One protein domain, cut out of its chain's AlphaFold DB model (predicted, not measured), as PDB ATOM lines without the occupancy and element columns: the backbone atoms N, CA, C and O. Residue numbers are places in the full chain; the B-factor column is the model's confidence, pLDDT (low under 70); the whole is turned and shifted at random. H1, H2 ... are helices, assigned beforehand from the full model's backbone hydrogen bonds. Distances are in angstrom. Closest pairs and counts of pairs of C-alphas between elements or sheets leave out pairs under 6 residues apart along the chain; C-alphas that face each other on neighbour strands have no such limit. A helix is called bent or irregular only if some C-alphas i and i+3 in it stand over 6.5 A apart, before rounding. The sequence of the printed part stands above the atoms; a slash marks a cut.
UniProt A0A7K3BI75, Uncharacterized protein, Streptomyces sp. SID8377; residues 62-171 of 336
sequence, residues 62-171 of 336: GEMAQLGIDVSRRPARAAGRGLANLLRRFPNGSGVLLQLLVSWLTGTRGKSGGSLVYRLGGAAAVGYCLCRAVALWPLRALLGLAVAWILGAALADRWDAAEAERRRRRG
ATOM      1  N   GLY A  62     -28.712 -36.919   5.609       79.81
ATOM      2  CA  GLY A  62     -30.020 -37.563   5.729       79.81
ATOM      3  C   GLY A  62     -30.935 -36.864   6.736       79.81
ATOM      4  O   GLY A  62     -32.081 -36.557   6.409       79.81
ATOM      5  N   GLU A  63     -30.418 -36.535   7.921       74.88
ATOM      6  CA  GLU A  63     -31.183 -35.815   8.950       74.88
ATOM      7  C   GLU A  63     -31.533 -34.384   8.518       74.88
ATOM      8  O   GLU A  63     -32.678 -33.952   8.663       74.88
ATOM      9  N   MET A  64     -30.588 -33.662   7.903       68.12
ATOM     10  CA  MET A  64     -30.839 -32.326   7.338       68.12
ATOM     11  C   MET A  64     -31.885 -32.363   6.214       68.12
ATOM     12  O   MET A  64     -32.737 -31.474   6.130       68.12
ATOM     13  N   ALA A  65     -31.859 -33.392   5.363       74.38
ATOM     14  CA  ALA A  65     -32.841 -33.566   4.297       74.38
ATOM     15  C   ALA A  65     -34.243 -33.868   4.851       74.38
ATOM     16  O   ALA A  65     -35.218 -33.284   4.378       74.38
ATOM     17  N   GLN A  66     -34.357 -34.718   5.878       77.12
ATOM     18  CA  GLN A  66     -35.639 -35.000   6.534       77.12
ATOM     19  C   GLN A  66     -36.210 -33.755   7.225       77.12
ATOM     20  O   GLN A  66     -37.381 -33.437   7.026       77.12
ATOM     21  N   LEU A  67     -35.373 -32.972   7.913       73.25
ATOM     22  CA  LEU A  67     -35.762 -31.675   8.480       73.25
ATOM     23  C   LEU A  67     -36.265 -30.697   7.406       73.25
ATOM     24  O   LEU A  67     -37.259 -30.005   7.620       73.25
ATOM     25  N   GLY A  68     -35.632 -30.662   6.230       70.44
ATOM     26  CA  GLY A  68     -36.107 -29.862   5.097       70.44
ATOM     27  C   GLY A  68     -37.464 -30.328   4.555       70.44
ATOM     28  O   GLY A  68     -38.337 -29.509   4.252       70.44
ATOM     29  N   ILE A  69     -37.682 -31.643   4.480       74.81
ATOM     30  CA  ILE A  69     -38.938 -32.229   3.994       74.81
ATOM     31  C   ILE A  69     -40.078 -31.976   4.992       74.81
ATOM     32  O   ILE A  69     -41.153 -31.537   4.585       74.81
ATOM     33  N   ASP A  70     -39.846 -32.138   6.291       74.19
ATOM     34  CA  ASP A  70     -40.866 -31.887   7.316       74.19
ATOM     35  C   ASP A  70     -41.237 -30.406   7.431       74.19
ATOM     36  O   ASP A  70     -42.401 -30.056   7.656       74.19
ATOM     37  N   VAL A  71     -40.273 -29.509   7.207       66.00
ATOM     38  CA  VAL A  71     -40.545 -28.068   7.123       66.00
ATOM     39  C   VAL A  71     -41.353 -27.730   5.864       66.00
ATOM     40  O   VAL A  71     -42.273 -26.914   5.945       66.00
ATOM     41  N   SER A  72     -41.072 -28.375   4.728       66.56
ATOM     42  CA  SER A  72     -41.784 -28.119   3.462       66.56
ATOM     43  C   SER A  72     -43.190 -28.729   3.389       66.56
ATOM     44  O   SER A  72     -44.042 -28.198   2.680       66.56
ATOM     45  N   ARG A  73     -43.483 -29.790   4.158       71.81
ATOM     46  CA  ARG A  73     -44.826 -30.399   4.243       71.81
ATOM     47  C   ARG A  73     -45.823 -29.614   5.097       71.81
ATOM     48  O   ARG A  73     -47.008 -29.953   5.114       71.81
ATOM     49  N   ARG A  74     -45.398 -28.559   5.799       65.94
ATOM     50  CA  ARG A  74     -46.339 -27.707   6.539       65.94
ATOM     51  C   ARG A  74     -47.226 -26.938   5.553       65.94
ATOM     52  O   ARG A  74     -46.710 -26.324   4.622       65.94
ATOM     53  N   PRO A  75     -48.557 -26.922   5.751       68.62
ATOM     54  CA  PRO A  75     -49.474 -26.285   4.812       68.62
ATOM     55  C   PRO A  75     -49.106 -24.807   4.642       68.62
ATOM     56  O   PRO A  75     -48.901 -24.105   5.631       68.62
ATOM     57  N   ALA A  76     -49.071 -24.313   3.401       63.81
ATOM     58  CA  ALA A  76     -48.657 -22.943   3.058       63.81
ATOM     59  C   ALA A  76     -49.376 -21.845   3.878       63.81
ATOM     60  O   ALA A  76     -48.823 -20.777   4.143       63.81
ATOM     61  N   ARG A  77     -50.589 -22.131   4.373       67.00
ATOM     62  CA  ARG A  77     -51.346 -21.249   5.280       67.00
ATOM     63  C   ARG A  77     -50.699 -21.087   6.666       67.00
ATOM     64  O   ARG A  77     -50.784 -20.009   7.249       67.00
ATOM     65  N   ALA A  78     -50.037 -22.119   7.190       65.88
ATOM     66  CA  ALA A  78     -49.273 -22.046   8.436       65.88
ATOM     67  C   ALA A  78     -47.954 -21.275   8.246       65.88
ATOM     68  O   ALA A  78     -47.572 -20.494   9.120       65.88
ATOM     69  N   ALA A  79     -47.309 -21.417   7.082       68.00
ATOM     70  CA  ALA A  79     -46.110 -20.653   6.731       68.00
ATOM     71  C   ALA A  79     -46.395 -19.141   6.644       68.00
ATOM     72  O   ALA A  79     -45.639 -18.347   7.203       68.00
ATOM     73  N   GLY A  80     -47.527 -18.738   6.051       74.62
ATOM     74  CA  GLY A  80     -47.927 -17.327   5.962       74.62
ATOM     75  C   GLY A  80     -48.131 -16.653   7.326       74.62
ATOM     76  O   GLY A  80     -47.660 -15.538   7.543       74.62
ATOM     77  N   ARG A  81     -48.759 -17.346   8.292       80.50
ATOM     78  CA  ARG A  81     -48.897 -16.831   9.670       80.50
ATOM     79  C   ARG A  81     -47.550 -16.742  10.389       80.50
ATOM     80  O   ARG A  81     -47.320 -15.793  11.135       80.50
ATOM     81  N   GLY A  82     -46.658 -17.707  10.150       78.44
ATOM     82  CA  GLY A  82     -45.292 -17.687  10.673       78.44
ATOM     83  C   GLY A  82     -44.501 -16.482  10.166       78.44
ATOM     84  O   GLY A  82     -43.921 -15.753  10.969       78.44
ATOM     85  N   LEU A  83     -44.550 -16.221   8.857       80.56
ATOM     86  CA  LEU A  83     -43.875 -15.085   8.230       80.56
ATOM     87  C   LEU A  83     -44.441 -13.742   8.714       80.56
ATOM     88  O   LEU A  83     -43.674 -12.845   9.048       80.56
ATOM     89  N   ALA A  84     -45.767 -13.607   8.819       83.81
ATOM     90  CA  ALA A  84     -46.397 -12.384   9.322       83.81
ATOM     91  C   ALA A  84     -46.004 -12.086  10.780       83.81
ATOM     92  O   ALA A  84     -45.690 -10.947  11.124       83.81
ATOM     93  N   ASN A  85     -45.955 -13.113  11.634       83.44
ATOM     94  CA  ASN A  85     -45.481 -12.967  13.012       83.44
ATOM     95  C   ASN A  85     -43.986 -12.627  13.078       83.44
ATOM     96  O   ASN A  85     -43.594 -11.804  13.903       83.44
ATOM     97  N   LEU A  86     -43.165 -13.221  12.207       79.94
ATOM     98  CA  LEU A  86     -41.741 -12.903  12.090       79.94
ATOM     99  C   LEU A  86     -41.542 -11.431  11.695       79.94
ATOM    100  O   LEU A  86     -40.817 -10.710  12.372       79.94
ATOM    101  N   LEU A  87     -42.246 -10.967  10.658       82.50
ATOM    102  CA  LEU A  87     -42.198  -9.580  10.181       82.50
ATOM    103  C   LEU A  87     -42.683  -8.588  11.243       82.50
ATOM    104  O   LEU A  87     -42.083  -7.532  11.414       82.50
ATOM    105  N   ARG A  88     -43.723  -8.933  12.012       87.69
ATOM    106  CA  ARG A  88     -44.225  -8.077  13.098       87.69
ATOM    107  C   ARG A  88     -43.244  -7.957  14.269       87.69
ATOM    108  O   ARG A  88     -43.227  -6.929  14.936       87.69
ATOM    109  N   ARG A  89     -42.434  -8.990  14.530       81.19
ATOM    110  CA  ARG A  89     -41.410  -8.989  15.596       81.19
ATOM    111  C   ARG A  89     -40.058  -8.447  15.149       81.19
ATOM    112  O   ARG A  89     -39.258  -8.039  15.987       81.19
ATOM    113  N   PHE A  90     -39.820  -8.406  13.844       83.88
ATOM    114  CA  PHE A  90     -38.599  -7.892  13.243       83.88
ATOM    115  C   PHE A  90     -38.134  -6.516  13.765       83.88
ATOM    116  O   PHE A  90     -36.944  -6.404  14.074       83.88
ATOM    117  N   PRO A  91     -38.995  -5.483  13.923       86.44
ATOM    118  CA  PRO A  91     -38.544  -4.191  14.446       86.44
ATOM    119  C   PRO A  91     -38.057  -4.285  15.898       86.44
ATOM    120  O   PRO A  91     -37.027  -3.701  16.230       86.44
ATOM    121  N   ASN A  92     -38.726  -5.081  16.740       85.81
ATOM    122  CA  ASN A  92     -38.324  -5.272  18.136       85.81
ATOM    123  C   ASN A  92     -36.978  -6.002  18.224       85.81
ATOM    124  O   ASN A  92     -36.068  -5.537  18.908       85.81
ATOM    125  N   GLY A  93     -36.821  -7.100  17.475       82.00
ATOM    126  CA  GLY A  93     -35.565  -7.850  17.424       82.00
ATOM    127  C   GLY A  93     -34.403  -7.007  16.891       82.00
ATOM    128  O   GLY A  93     -33.314  -7.034  17.460       82.00
ATOM    129  N   SER A  94     -34.645  -6.198  15.855       86.25
ATOM    130  CA  SER A  94     -33.643  -5.274  15.303       86.25
ATOM    131  C   SER A  94     -33.231  -4.206  16.321       86.25
ATOM    132  O   SER A  94     -32.044  -3.915  16.449       86.25
ATOM    133  N   GLY A  95     -34.182  -3.670  17.094       90.00
ATOM    134  CA  GLY A  95     -33.903  -2.728  18.180       90.00
ATOM    135  C   GLY A  95     -33.002  -3.325  19.264       90.00
ATOM    136  O   GLY A  95     -32.013  -2.703  19.647       90.00
ATOM    137  N   VAL A  96     -33.281  -4.560  19.701       87.56
ATOM    138  CA  VAL A  96     -32.437  -5.278  20.674       87.56
ATOM    139  C   VAL A  96     -31.034  -5.515  20.115       87.56
ATOM    140  O   VAL A  96     -30.048  -5.331  20.824       87.56
ATOM    141  N   LEU A  97     -30.921  -5.884  18.838       85.69
ATOM    142  CA  LEU A  97     -29.637  -6.153  18.188       85.69
ATOM    143  C   LEU A  97     -28.784  -4.884  18.066       85.69
ATOM    144  O   LEU A  97     -27.596  -4.909  18.388       85.69
ATOM    145  N   LEU A  98     -29.400  -3.759  17.697       91.25
ATOM    146  CA  LEU A  98     -28.748  -2.448  17.690       91.25
ATOM    147  C   LEU A  98     -28.339  -2.017  19.100       91.25
ATOM    148  O   LEU A  98     -27.216  -1.562  19.295       91.25
ATOM    149  N   GLN A  99     -29.198  -2.211  20.102       91.31
ATOM    150  CA  GLN A  99     -28.855  -1.905  21.489       91.31
ATOM    151  C   GLN A  99     -27.699  -2.781  21.987       91.31
ATOM    152  O   GLN A  99     -26.822  -2.284  22.689       91.31
ATOM    153  N   LEU A 100     -27.658  -4.061  21.608       87.94
ATOM    154  CA  LEU A 100     -26.545  -4.956  21.913       87.94
ATOM    155  C   LEU A 100     -25.255  -4.477  21.252       87.94
ATOM    156  O   LEU A 100     -24.244  -4.372  21.942       87.94
ATOM    157  N   LEU A 101     -25.305  -4.107  19.973       88.94
ATOM    158  CA  LEU A 101     -24.168  -3.556  19.242       88.94
ATOM    159  C   LEU A 101     -23.641  -2.273  19.904       88.94
ATOM    160  O   LEU A 101     -22.447  -2.171  20.177       88.94
ATOM    161  N   VAL A 102     -24.529  -1.332  20.242       93.31
ATOM    162  CA  VAL A 102     -24.179  -0.089  20.952       93.31
ATOM    163  C   VAL A 102     -23.623  -0.399  22.341       93.31
ATOM    164  O   VAL A 102     -22.605   0.160  22.737       93.31
ATOM    165  N   SER A 103     -24.238  -1.319  23.086       90.50
ATOM    166  CA  SER A 103     -23.776  -1.708  24.424       90.50
ATOM    167  C   SER A 103     -22.408  -2.396  24.402       90.50
ATOM    168  O   SER A 103     -21.605  -2.227  25.320       90.50
ATOM    169  N   TRP A 104     -22.120  -3.134  23.330       90.75
ATOM    170  CA  TRP A 104     -20.832  -3.769  23.097       90.75
ATOM    171  C   TRP A 104     -19.770  -2.728  22.725       90.75
ATOM    172  O   TRP A 104     -18.722  -2.690  23.366       90.75
ATOM    173  N   LEU A 105     -20.070  -1.824  21.785       89.25
ATOM    174  CA  LEU A 105     -19.189  -0.714  21.388       89.25
ATOM    175  C   LEU A 105     -18.846   0.198  22.576       89.25
ATOM    176  O   LEU A 105     -17.679   0.500  22.806       89.25
ATOM    177  N   THR A 106     -19.852   0.573  23.370       89.38
ATOM    178  CA  THR A 106     -19.691   1.407  24.579       89.38
ATOM    179  C   THR A 106     -19.048   0.662  25.747       89.38
ATOM    180  O   THR A 106     -18.590   1.286  26.700       89.38
ATOM    181  N   GLY A 107     -19.004  -0.672  25.708       87.81
ATOM    182  CA  GLY A 107     -18.440  -1.487  26.779       87.81
ATOM    183  C   GLY A 107     -19.319  -1.701  27.995       87.81
ATOM    184  O   GLY A 107     -18.856  -2.302  28.961       87.81
ATOM    185  N   THR A 108     -20.574  -1.265  27.949       90.56
ATOM    186  CA  THR A 108     -21.551  -1.512  29.018       90.56
ATOM    187  C   THR A 108     -21.901  -2.997  29.137       90.56
ATOM    188  O   THR A 108     -22.187  -3.485  30.231       90.56
ATOM    189  N   ARG A 109     -21.828  -3.747  28.027       82.31
ATOM    190  CA  ARG A 109     -21.975  -5.208  27.990       82.31
ATOM    191  C   ARG A 109     -20.722  -5.863  27.415       82.31
ATOM    192  O   ARG A 109     -20.453  -5.798  26.221       82.31
ATOM    193  N   GLY A 110     -19.978  -6.553  28.275       79.56
ATOM    194  CA  GLY A 110     -18.817  -7.356  27.899       79.56
ATOM    195  C   GLY A 110     -17.874  -7.563  29.078       79.56
ATOM    196  O   GLY A 110     -18.001  -6.901  30.106       79.56
ATOM    197  N   LYS A 111     -16.915  -8.485  28.942       79.56
ATOM    198  CA  LYS A 111     -15.807  -8.605  29.899       79.56
ATOM    199  C   LYS A 111     -15.097  -7.246  29.947       79.56
ATOM    200  O   LYS A 111     -14.650  -6.751  28.913       79.56
ATOM    201  N   SER A 112     -15.038  -6.644  31.127       70.00
ATOM    202  CA  SER A 112     -14.644  -5.252  31.384       70.00
ATOM    203  C   SER A 112     -13.170  -4.914  31.089       70.00
ATOM    204  O   SER A 112     -12.707  -3.859  31.497       70.00
ATOM    205  N   GLY A 113     -12.432  -5.770  30.374       81.06
ATOM    206  CA  GLY A 113     -10.996  -5.603  30.109       81.06
ATOM    207  C   GLY A 113     -10.606  -5.355  28.648       81.06
ATOM    208  O   GLY A 113      -9.424  -5.253  28.355       81.06
ATOM    209  N   GLY A 114     -11.554  -5.292  27.708       78.94
ATOM    210  CA  GLY A 114     -11.222  -5.006  26.307       78.94
ATOM    211  C   GLY A 114     -11.020  -3.509  26.070       78.94
ATOM    212  O   GLY A 114     -11.959  -2.745  26.298       78.94
ATOM    213  N   SER A 115      -9.842  -3.099  25.582       89.69
ATOM    214  CA  SER A 115      -9.596  -1.712  25.151       89.69
ATOM    215  C   SER A 115     -10.607  -1.289  24.077       89.69
ATOM    216  O   SER A 115     -10.938  -2.067  23.177       89.69
ATOM    217  N   LEU A 116     -11.087  -0.042  24.166       88.44
ATOM    218  CA  LEU A 116     -11.982   0.585  23.186       88.44
ATOM    219  C   LEU A 116     -11.428   0.449  21.758       88.44
ATOM    220  O   LEU A 116     -12.183   0.185  20.822       88.44
ATOM    221  N   VAL A 117     -10.103   0.550  21.618       89.56
ATOM    222  CA  VAL A 117      -9.385   0.441  20.342       89.56
ATOM    223  C   VAL A 117      -9.634  -0.915  19.684       89.56
ATOM    224  O   VAL A 117      -9.965  -0.961  18.504       89.56
ATOM    225  N   TYR A 118      -9.593  -2.018  20.441       90.56
ATOM    226  CA  TYR A 118      -9.879  -3.348  19.891       90.56
ATOM    227  C   TYR A 118     -11.328  -3.489  19.426       90.56
ATOM    228  O   TYR A 118     -11.598  -4.173  18.440       90.56
ATOM    229  N   ARG A 119     -12.276  -2.839  20.109       89.12
ATOM    230  CA  ARG A 119     -13.695  -2.904  19.729       89.12
ATOM    231  C   ARG A 119     -13.979  -2.108  18.465       89.12
ATOM    232  O   ARG A 119     -14.645  -2.620  17.569       89.12
ATOM    233  N   LEU A 120     -13.448  -0.889  18.379       92.38
ATOM    234  CA  LEU A 120     -13.554  -0.059  17.180       92.38
ATOM    235  C   LEU A 120     -12.818  -0.698  16.001       92.38
ATOM    236  O   LEU A 120     -13.383  -0.777  14.915       92.38
ATOM    237  N   GLY A 121     -11.618  -1.238  16.229       92.56
ATOM    238  CA  GLY A 121     -10.855  -1.974  15.222       92.56
ATOM    239  C   GLY A 121     -11.601  -3.209  14.716       92.56
ATOM    240  O   GLY A 121     -11.730  -3.398  13.509       92.56
ATOM    241  N   GLY A 122     -12.180  -4.008  15.618       89.62
ATOM    242  CA  GLY A 122     -13.010  -5.156  15.247       89.62
ATOM    243  C   GLY A 122     -14.257  -4.756  14.453       89.62
ATOM    244  O   GLY A 122     -14.559  -5.371  13.432       89.62
ATOM    245  N   ALA A 123     -14.954  -3.696  14.871       90.69
ATOM    246  CA  ALA A 123     -16.112  -3.176  14.146       90.69
ATOM    247  C   ALA A 123     -15.735  -2.665  12.745       90.69
ATOM    248  O   ALA A 123     -16.425  -2.980  11.773       90.69
ATOM    249  N   ALA A 124     -14.623  -1.935  12.625       93.50
ATOM    250  CA  ALA A 124     -14.108  -1.444  11.351       93.50
ATOM    251  C   ALA A 124     -13.699  -2.594  10.419       93.50
ATOM    252  O   ALA A 124     -14.060  -2.580   9.244       93.50
ATOM    253  N   ALA A 125     -13.027  -3.626  10.939       94.31
ATOM    254  CA  ALA A 125     -12.646  -4.809  10.169       94.31
ATOM    255  C   ALA A 125     -13.873  -5.569   9.637       94.31
ATOM    256  O   ALA A 125     -13.917  -5.922   8.458       94.31
ATOM    257  N   VAL A 126     -14.904  -5.770  10.467       91.50
ATOM    258  CA  VAL A 126     -16.167  -6.388  10.029       91.50
ATOM    259  C   VAL A 126     -16.854  -5.528   8.967       91.50
ATOM    260  O   VAL A 126     -17.277  -6.057   7.939       91.50
ATOM    261  N   GLY A 127     -16.924  -4.209   9.172       93.56
ATOM    262  CA  GLY A 127     -17.479  -3.272   8.194       93.56
ATOM    263  C   GLY A 127     -16.748  -3.328   6.852       93.56
ATOM    264  O   GLY A 127     -17.384  -3.453   5.807       93.56
ATOM    265  N   TYR A 128     -15.413  -3.335   6.874       95.50
ATOM    266  CA  TYR A 128     -14.583  -3.475   5.679       95.50
ATOM    267  C   TYR A 128     -14.849  -4.797   4.945       95.50
ATOM    268  O   TYR A 128     -15.065  -4.793   3.733       95.50
ATOM    269  N   CYS A 129     -14.905  -5.921   5.667       93.69
ATOM    270  CA  CYS A 129     -15.225  -7.227   5.088       93.69
ATOM    271  C   CYS A 129     -16.612  -7.250   4.434       93.69
ATOM    272  O   CYS A 129     -16.760  -7.799   3.343       93.69
ATOM    273  N   LEU A 130     -17.618  -6.626   5.056       91.81
ATOM    274  CA  LEU A 130     -18.965  -6.517   4.491       91.81
ATOM    275  C   LEU A 130     -18.978  -5.663   3.219       91.81
ATOM    276  O   LEU A 130     -19.511  -6.102   2.201       91.81
ATOM    277  N   CYS A 131     -18.338  -4.491   3.239       94.75
ATOM    278  CA  CYS A 131     -18.211  -3.637   2.057       94.75
ATOM    279  C   CYS A 131     -17.493  -4.366   0.913       94.75
ATOM    280  O   CYS A 131     -17.959  -4.348  -0.227       94.75
ATOM    281  N   ARG A 132     -16.397  -5.072   1.217       95.31
ATOM    282  CA  ARG A 132     -15.644  -5.854   0.230       95.31
ATOM    283  C   ARG A 132     -16.461  -7.025  -0.321       95.31
ATOM    284  O   ARG A 132     -16.419  -7.274  -1.522       95.31
ATOM    285  N   ALA A 133     -17.240  -7.710   0.514       90.31
ATOM    286  CA  ALA A 133     -18.136  -8.776   0.070       90.31
ATOM    287  C   ALA A 133     -19.242  -8.252  -0.863       90.31
ATOM    288  O   ALA A 133     -19.539  -8.893  -1.870       90.31
ATOM    289  N   VAL A 134     -19.817  -7.079  -0.569       93.44
ATOM    290  CA  VAL A 134     -20.812  -6.424  -1.437       93.44
ATOM    291  C   VAL A 134     -20.189  -5.982  -2.762       93.44
ATOM    292  O   VAL A 134     -20.814  -6.161  -3.804       93.44
ATOM    293  N   ALA A 135     -18.954  -5.478  -2.750       95.81
ATOM    294  CA  ALA A 135     -18.243  -5.103  -3.972       95.81
ATOM    295  C   ALA A 135     -17.955  -6.313  -4.882       95.81
ATOM    296  O   ALA A 135     -18.085  -6.211  -6.099       95.81
ATOM    297  N   LEU A 136     -17.596  -7.464  -4.301       96.81
ATOM    298  CA  LEU A 136     -17.290  -8.683  -5.059       96.81
ATOM    299  C   LEU A 136     -18.549  -9.439  -5.515       96.81
ATOM    300  O   LEU A 136     -18.564 -10.007  -6.607       96.81
ATOM    301  N   TRP A 137     -19.607  -9.460  -4.698       96.00
ATOM    302  CA  TRP A 137     -20.822 -10.239  -4.958       96.00
ATOM    303  C   TRP A 137     -22.094  -9.495  -4.519       96.00
ATOM    304  O   TRP A 137     -22.750  -9.927  -3.568       96.00
ATOM    305  N   PRO A 138     -22.520  -8.430  -5.219       91.94
ATOM    306  CA  PRO A 138     -23.534  -7.496  -4.718       91.94
ATOM    307  C   PRO A 138     -24.856  -8.179  -4.354       91.94
ATOM    308  O   PRO A 138     -25.341  -8.044  -3.235       91.94
ATOM    309  N   LEU A 139     -25.411  -8.999  -5.249       93.44
ATOM    310  CA  LEU A 139     -26.688  -9.675  -4.996       93.44
ATOM    311  C   LEU A 139     -26.590 -10.744  -3.897       93.44
ATOM    312  O   LEU A 139     -27.452 -10.811  -3.022       93.44
ATOM    313  N   ARG A 140     -25.544 -11.580  -3.918       92.00
ATOM    314  CA  ARG A 140     -25.389 -12.683  -2.951       92.00
ATOM    315  C   ARG A 140     -25.043 -12.166  -1.558       92.00
ATOM    316  O   ARG A 140     -25.573 -12.685  -0.580       92.00
ATOM    317  N   ALA A 141     -24.202 -11.139  -1.470       89.44
ATOM    318  CA  ALA A 141     -23.832 -10.509  -0.211       89.44
ATOM    319  C   ALA A 141     -25.030  -9.799   0.426       89.44
ATOM    320  O   ALA A 141     -25.273  -9.996   1.613       89.44
ATOM    321  N   LEU A 142     -25.826  -9.052  -0.349       90.75
ATOM    322  CA  LEU A 142     -27.034  -8.404   0.169       90.75
ATOM    323  C   LEU A 142     -28.075  -9.425   0.642       90.75
ATOM    324  O   LEU A 142     -28.639  -9.264   1.723       90.75
ATOM    325  N   LEU A 143     -28.297 -10.503  -0.120       92.88
ATOM    326  CA  LEU A 143     -29.220 -11.565   0.282       92.88
ATOM    327  C   LEU A 143     -28.729 -12.288   1.546       92.88
ATOM    328  O   LEU A 143     -29.507 -12.517   2.470       92.88
ATOM    329  N   GLY A 144     -27.431 -12.593   1.620       90.69
ATOM    330  CA  GLY A 144     -26.805 -13.186   2.800       90.69
ATOM    331  C   GLY A 144     -26.905 -12.285   4.031       90.69
ATOM    332  O   GLY A 144     -27.271 -12.762   5.102       90.69
ATOM    333  N   LEU A 145     -26.660 -10.981   3.875       90.75
ATOM    334  CA  LEU A 145     -26.784  -9.991   4.945       90.75
ATOM    335  C   LEU A 145     -28.232  -9.874   5.434       90.75
ATOM    336  O   LEU A 145     -28.465  -9.870   6.640       90.75
ATOM    337  N   ALA A 146     -29.207  -9.846   4.522       89.50
ATOM    338  CA  ALA A 146     -30.623  -9.815   4.876       89.50
ATOM    339  C   ALA A 146     -31.038 -11.067   5.667       89.50
ATOM    340  O   ALA A 146     -31.676 -10.954   6.713       89.50
ATOM    341  N   VAL A 147     -30.632 -12.259   5.214       90.94
ATOM    342  CA  VAL A 147     -30.910 -13.520   5.921       90.94
ATOM    343  C   VAL A 147     -30.228 -13.545   7.290       90.94
ATOM    344  O   VAL A 147     -30.880 -13.854   8.288       90.94
ATOM    345  N   ALA A 148     -28.947 -13.174   7.365       89.56
ATOM    346  CA  ALA A 148     -28.199 -13.110   8.618       89.56
ATOM    347  C   ALA A 148     -28.837 -12.130   9.611       89.56
ATOM    348  O   ALA A 148     -28.972 -12.450  10.792       89.56
ATOM    349  N   TRP A 149     -29.297 -10.972   9.132       91.50
ATOM    350  CA  TRP A 149     -29.983  -9.980   9.951       91.50
ATOM    351  C   TRP A 149     -31.320 -10.502  10.488       91.50
ATOM    352  O   TRP A 149     -31.590 -10.385  11.682       91.50
ATOM    353  N   ILE A 150     -32.142 -11.132   9.641       85.62
ATOM    354  CA  ILE A 150     -33.421 -11.732  10.055       85.62
ATOM    355  C   ILE A 150     -33.201 -12.814  11.121       85.62
ATOM    356  O   ILE A 150     -33.892 -12.825  12.143       85.62
ATOM    357  N   LEU A 151     -32.226 -13.705  10.912       87.50
ATOM    358  CA  LEU A 151     -31.884 -14.754  11.876       87.50
ATOM    359  C   LEU A 151     -31.363 -14.163  13.190       87.50
ATOM    360  O   LEU A 151     -31.796 -14.581  14.265       87.50
ATOM    361  N   GLY A 152     -30.488 -13.158  13.109       87.31
ATOM    362  CA  GLY A 152     -29.971 -12.440  14.269       87.31
ATOM    363  C   GLY A 152     -31.084 -11.786  15.085       87.31
ATOM    364  O   GLY A 152     -31.154 -11.987  16.297       87.31
ATOM    365  N   ALA A 153     -32.000 -11.065  14.432       83.81
ATOM    366  CA  ALA A 153     -33.129 -10.406  15.087       83.81
ATOM    367  C   ALA A 153     -34.059 -11.416  15.782       83.81
ATOM    368  O   ALA A 153     -34.498 -11.183  16.909       83.81
ATOM    369  N   ALA A 154     -34.323 -12.564  15.149       82.62
ATOM    370  CA  ALA A 154     -35.138 -13.625  15.737       82.62
ATOM    371  C   ALA A 154     -34.468 -14.286  16.958       82.62
ATOM    372  O   ALA A 154     -35.146 -14.615  17.934       82.62
ATOM    373  N   LEU A 155     -33.146 -14.481  16.926       85.31
ATOM    374  CA  LEU A 155     -32.385 -14.999  18.068       85.31
ATOM    375  C   LEU A 155     -32.332 -13.990  19.221       85.31
ATOM    376  O   LEU A 155     -32.484 -14.391  20.373       85.31
ATOM    377  N   ALA A 156     -32.171 -12.700  18.918       84.06
ATOM    378  CA  ALA A 156     -32.171 -11.632  19.914       84.06
ATOM    379  C   ALA A 156     -33.516 -11.537  20.658       84.06
ATOM    380  O   ALA A 156     -33.521 -11.496  21.887       84.06
ATOM    381  N   ASP A 157     -34.647 -11.606  19.941       80.75
ATOM    382  CA  ASP A 157     -36.001 -11.639  20.531       80.75
ATOM    383  C   ASP A 157     -36.178 -12.836  21.481       80.75
ATOM    384  O   ASP A 157     -36.640 -12.700  22.615       80.75
ATOM    385  N   ARG A 158     -35.736 -14.027  21.054       86.38
ATOM    386  CA  ARG A 158     -35.777 -15.234  21.897       86.38
ATOM    387  C   ARG A 158     -34.901 -15.111  23.134       86.38
ATOM    388  O   ARG A 158     -35.280 -15.603  24.198       86.38
ATOM    389  N   TRP A 159     -33.730 -14.499  22.999       86.31
ATOM    390  CA  TRP A 159     -32.819 -14.323  24.118       86.31
ATOM    391  C   TRP A 159     -33.388 -13.357  25.158       86.31
ATOM    392  O   TRP A 159     -33.371 -13.687  26.344       86.31
ATOM    393  N   ASP A 160     -33.969 -12.235  24.728       84.88
ATOM    394  CA  ASP A 160     -34.598 -11.270  25.633       84.88
ATOM    395  C   ASP A 160     -35.828 -11.868  26.332       84.88
ATOM    396  O   ASP A 160     -35.972 -11.755  27.550       84.88
ATOM    397  N   ALA A 161     -36.654 -12.637  25.611       86.56
ATOM    398  CA  ALA A 161     -37.764 -13.384  26.207       86.56
ATOM    399  C   ALA A 161     -37.285 -14.384  27.279       86.56
ATOM    400  O   ALA A 161     -37.842 -14.444  28.380       86.56
ATOM    401  N   ALA A 162     -36.215 -15.132  26.994       89.06
ATOM    402  CA  ALA A 162     -35.618 -16.060  27.952       89.06
ATOM    403  C   ALA A 162     -35.010 -15.329  29.162       89.06
ATOM    404  O   ALA A 162     -35.085 -15.813  30.295       89.06
ATOM    405  N   GLU A 163     -34.410 -14.155  28.960       88.38
ATOM    406  CA  GLU A 163     -33.854 -13.352  30.045       88.38
ATOM    407  C   GLU A 163     -34.957 -12.732  30.915       88.38
ATOM    408  O   GLU A 163     -34.858 -12.765  32.146       88.38
ATOM    409  N   ALA A 164     -36.048 -12.258  30.311       89.06
ATOM    410  CA  ALA A 164     -37.237 -11.791  31.014       89.06
ATOM    411  C   ALA A 164     -37.845 -12.901  31.885       89.06
ATOM    412  O   ALA A 164     -38.174 -12.668  33.053       89.06
ATOM    413  N   GLU A 165     -37.921 -14.131  31.375       91.50
ATOM    414  CA  GLU A 165     -38.377 -15.280  32.157       91.50
ATOM    415  C   GLU A 165     -37.431 -15.589  33.328       91.50
ATOM    416  O   GLU A 165     -37.876 -15.763  34.468       91.50
ATOM    417  N   ARG A 166     -36.110 -15.578  33.098       90.00
ATOM    418  CA  ARG A 166     -35.111 -15.735  34.172       90.00
ATOM    419  C   ARG A 166     -35.258 -14.653  35.243       90.00
ATOM    420  O   ARG A 166     -35.148 -14.963  36.430       90.00
ATOM    421  N   ARG A 167     -35.530 -13.399  34.858       89.31
ATOM    422  CA  ARG A 167     -35.781 -12.288  35.794       89.31
ATOM    423  C   ARG A 167     -37.055 -12.516  36.612       89.31
ATOM    424  O   ARG A 167     -37.003 -12.373  37.832       89.31
ATOM    425  N   ARG A 168     -38.153 -12.961  35.988       90.69
ATOM    426  CA  ARG A 168     -39.405 -13.318  36.687       90.69
ATOM    427  C   ARG A 168     -39.191 -14.431  37.712       90.69
ATOM    428  O   ARG A 168     -39.606 -14.298  38.863       90.69
ATOM    429  N   ARG A 169     -38.477 -15.495  37.332       87.94
ATOM    430  CA  ARG A 169     -38.141 -16.609  38.238       87.94
ATOM    431  C   ARG A 169     -37.257 -16.156  39.409       87.94
ATOM    432  O   ARG A 169     -37.481 -16.574  40.540       87.94
ATOM    433  N   ARG A 170     -36.293 -15.258  39.165       86.94
ATOM    434  CA  ARG A 170     -35.435 -14.680  40.219       86.94
ATOM    435  C   ARG A 170     -36.203 -13.777  41.190       86.94
ATOM    436  O   ARG A 170     -35.934 -13.829  42.386       86.94
ATOM    437  N   GLY A 171     -37.148 -12.978  40.696       80.50
ATOM    438  CA  GLY A 171     -37.981 -12.100  41.525       80.50
ATOM    439  C   GLY A 171     -38.942 -12.870  42.433       80.50
ATOM    440  O   GLY A 171     -39.044 -12.570  43.621       80.50
TER     441      GLY A 171
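Overview. This is residues 62 to 171 of the 336 residues of an uncharacterized protein of Streptomyces sp. SID8377 (UniProt A0A7K3BI75). The long helix H4 and the bent helix H2 cross at about a right angle, and H3 closes a triangle between them. Residues 62 to 70 of H1 stick out beyond H2's other end. The 110 printed residues have four named helices, H1 to H4, and no named strand: all helix, loose, radius of gyration of the C-alphas 18.2 A, spans 51 by 51 by 30 A.

Arrangement. Start at H4, residues 138 to 171. Its residues 152 to 157 touch H2b, residues 91 to 106, about perpendicular at 86 degrees; the closest C-alphas, of Gly 93 and Ala 153, are 4.2 A apart. H2, residues 76 to 106, was assigned as one helix by its hydrogen bonds but is bent: C-alphas 88 and 91 are 7.0 A apart, and H2a, residues 76 to 88, stands at 43 degrees to H2b, a steep tilt. H3, residues 116 to 136, forms a hairpin with H4, opposite ways at a steep tilt of 38 degrees; the closest C-alphas are those of Val 134 and Ala 141, 5.2 A. H3's residues 116 to 120 touch H2b, closest at the C-alphas of Arg 119 and Leu 105, 6.1 A. H1, residues 62 to 72, touches no helix. Every O i to N i+4 pair is within hydrogen-bond range in H1, H2b, H3 and H4, and 8 of 9 in H2a.

Along the chain. Find C-alpha 138 at (-23.534, -7.496, -4.718); from there H4 runs 48.7 A to C-alpha 171 at (-37.981, -12.100, 41.525). H3 spans 30.2 A, H2b 22.1 A.

Size, cuts and confidence. The printed part has no cut and no long link. Look for pLDDT under 70 at residues 64, 71 to 72 and 74 to 79.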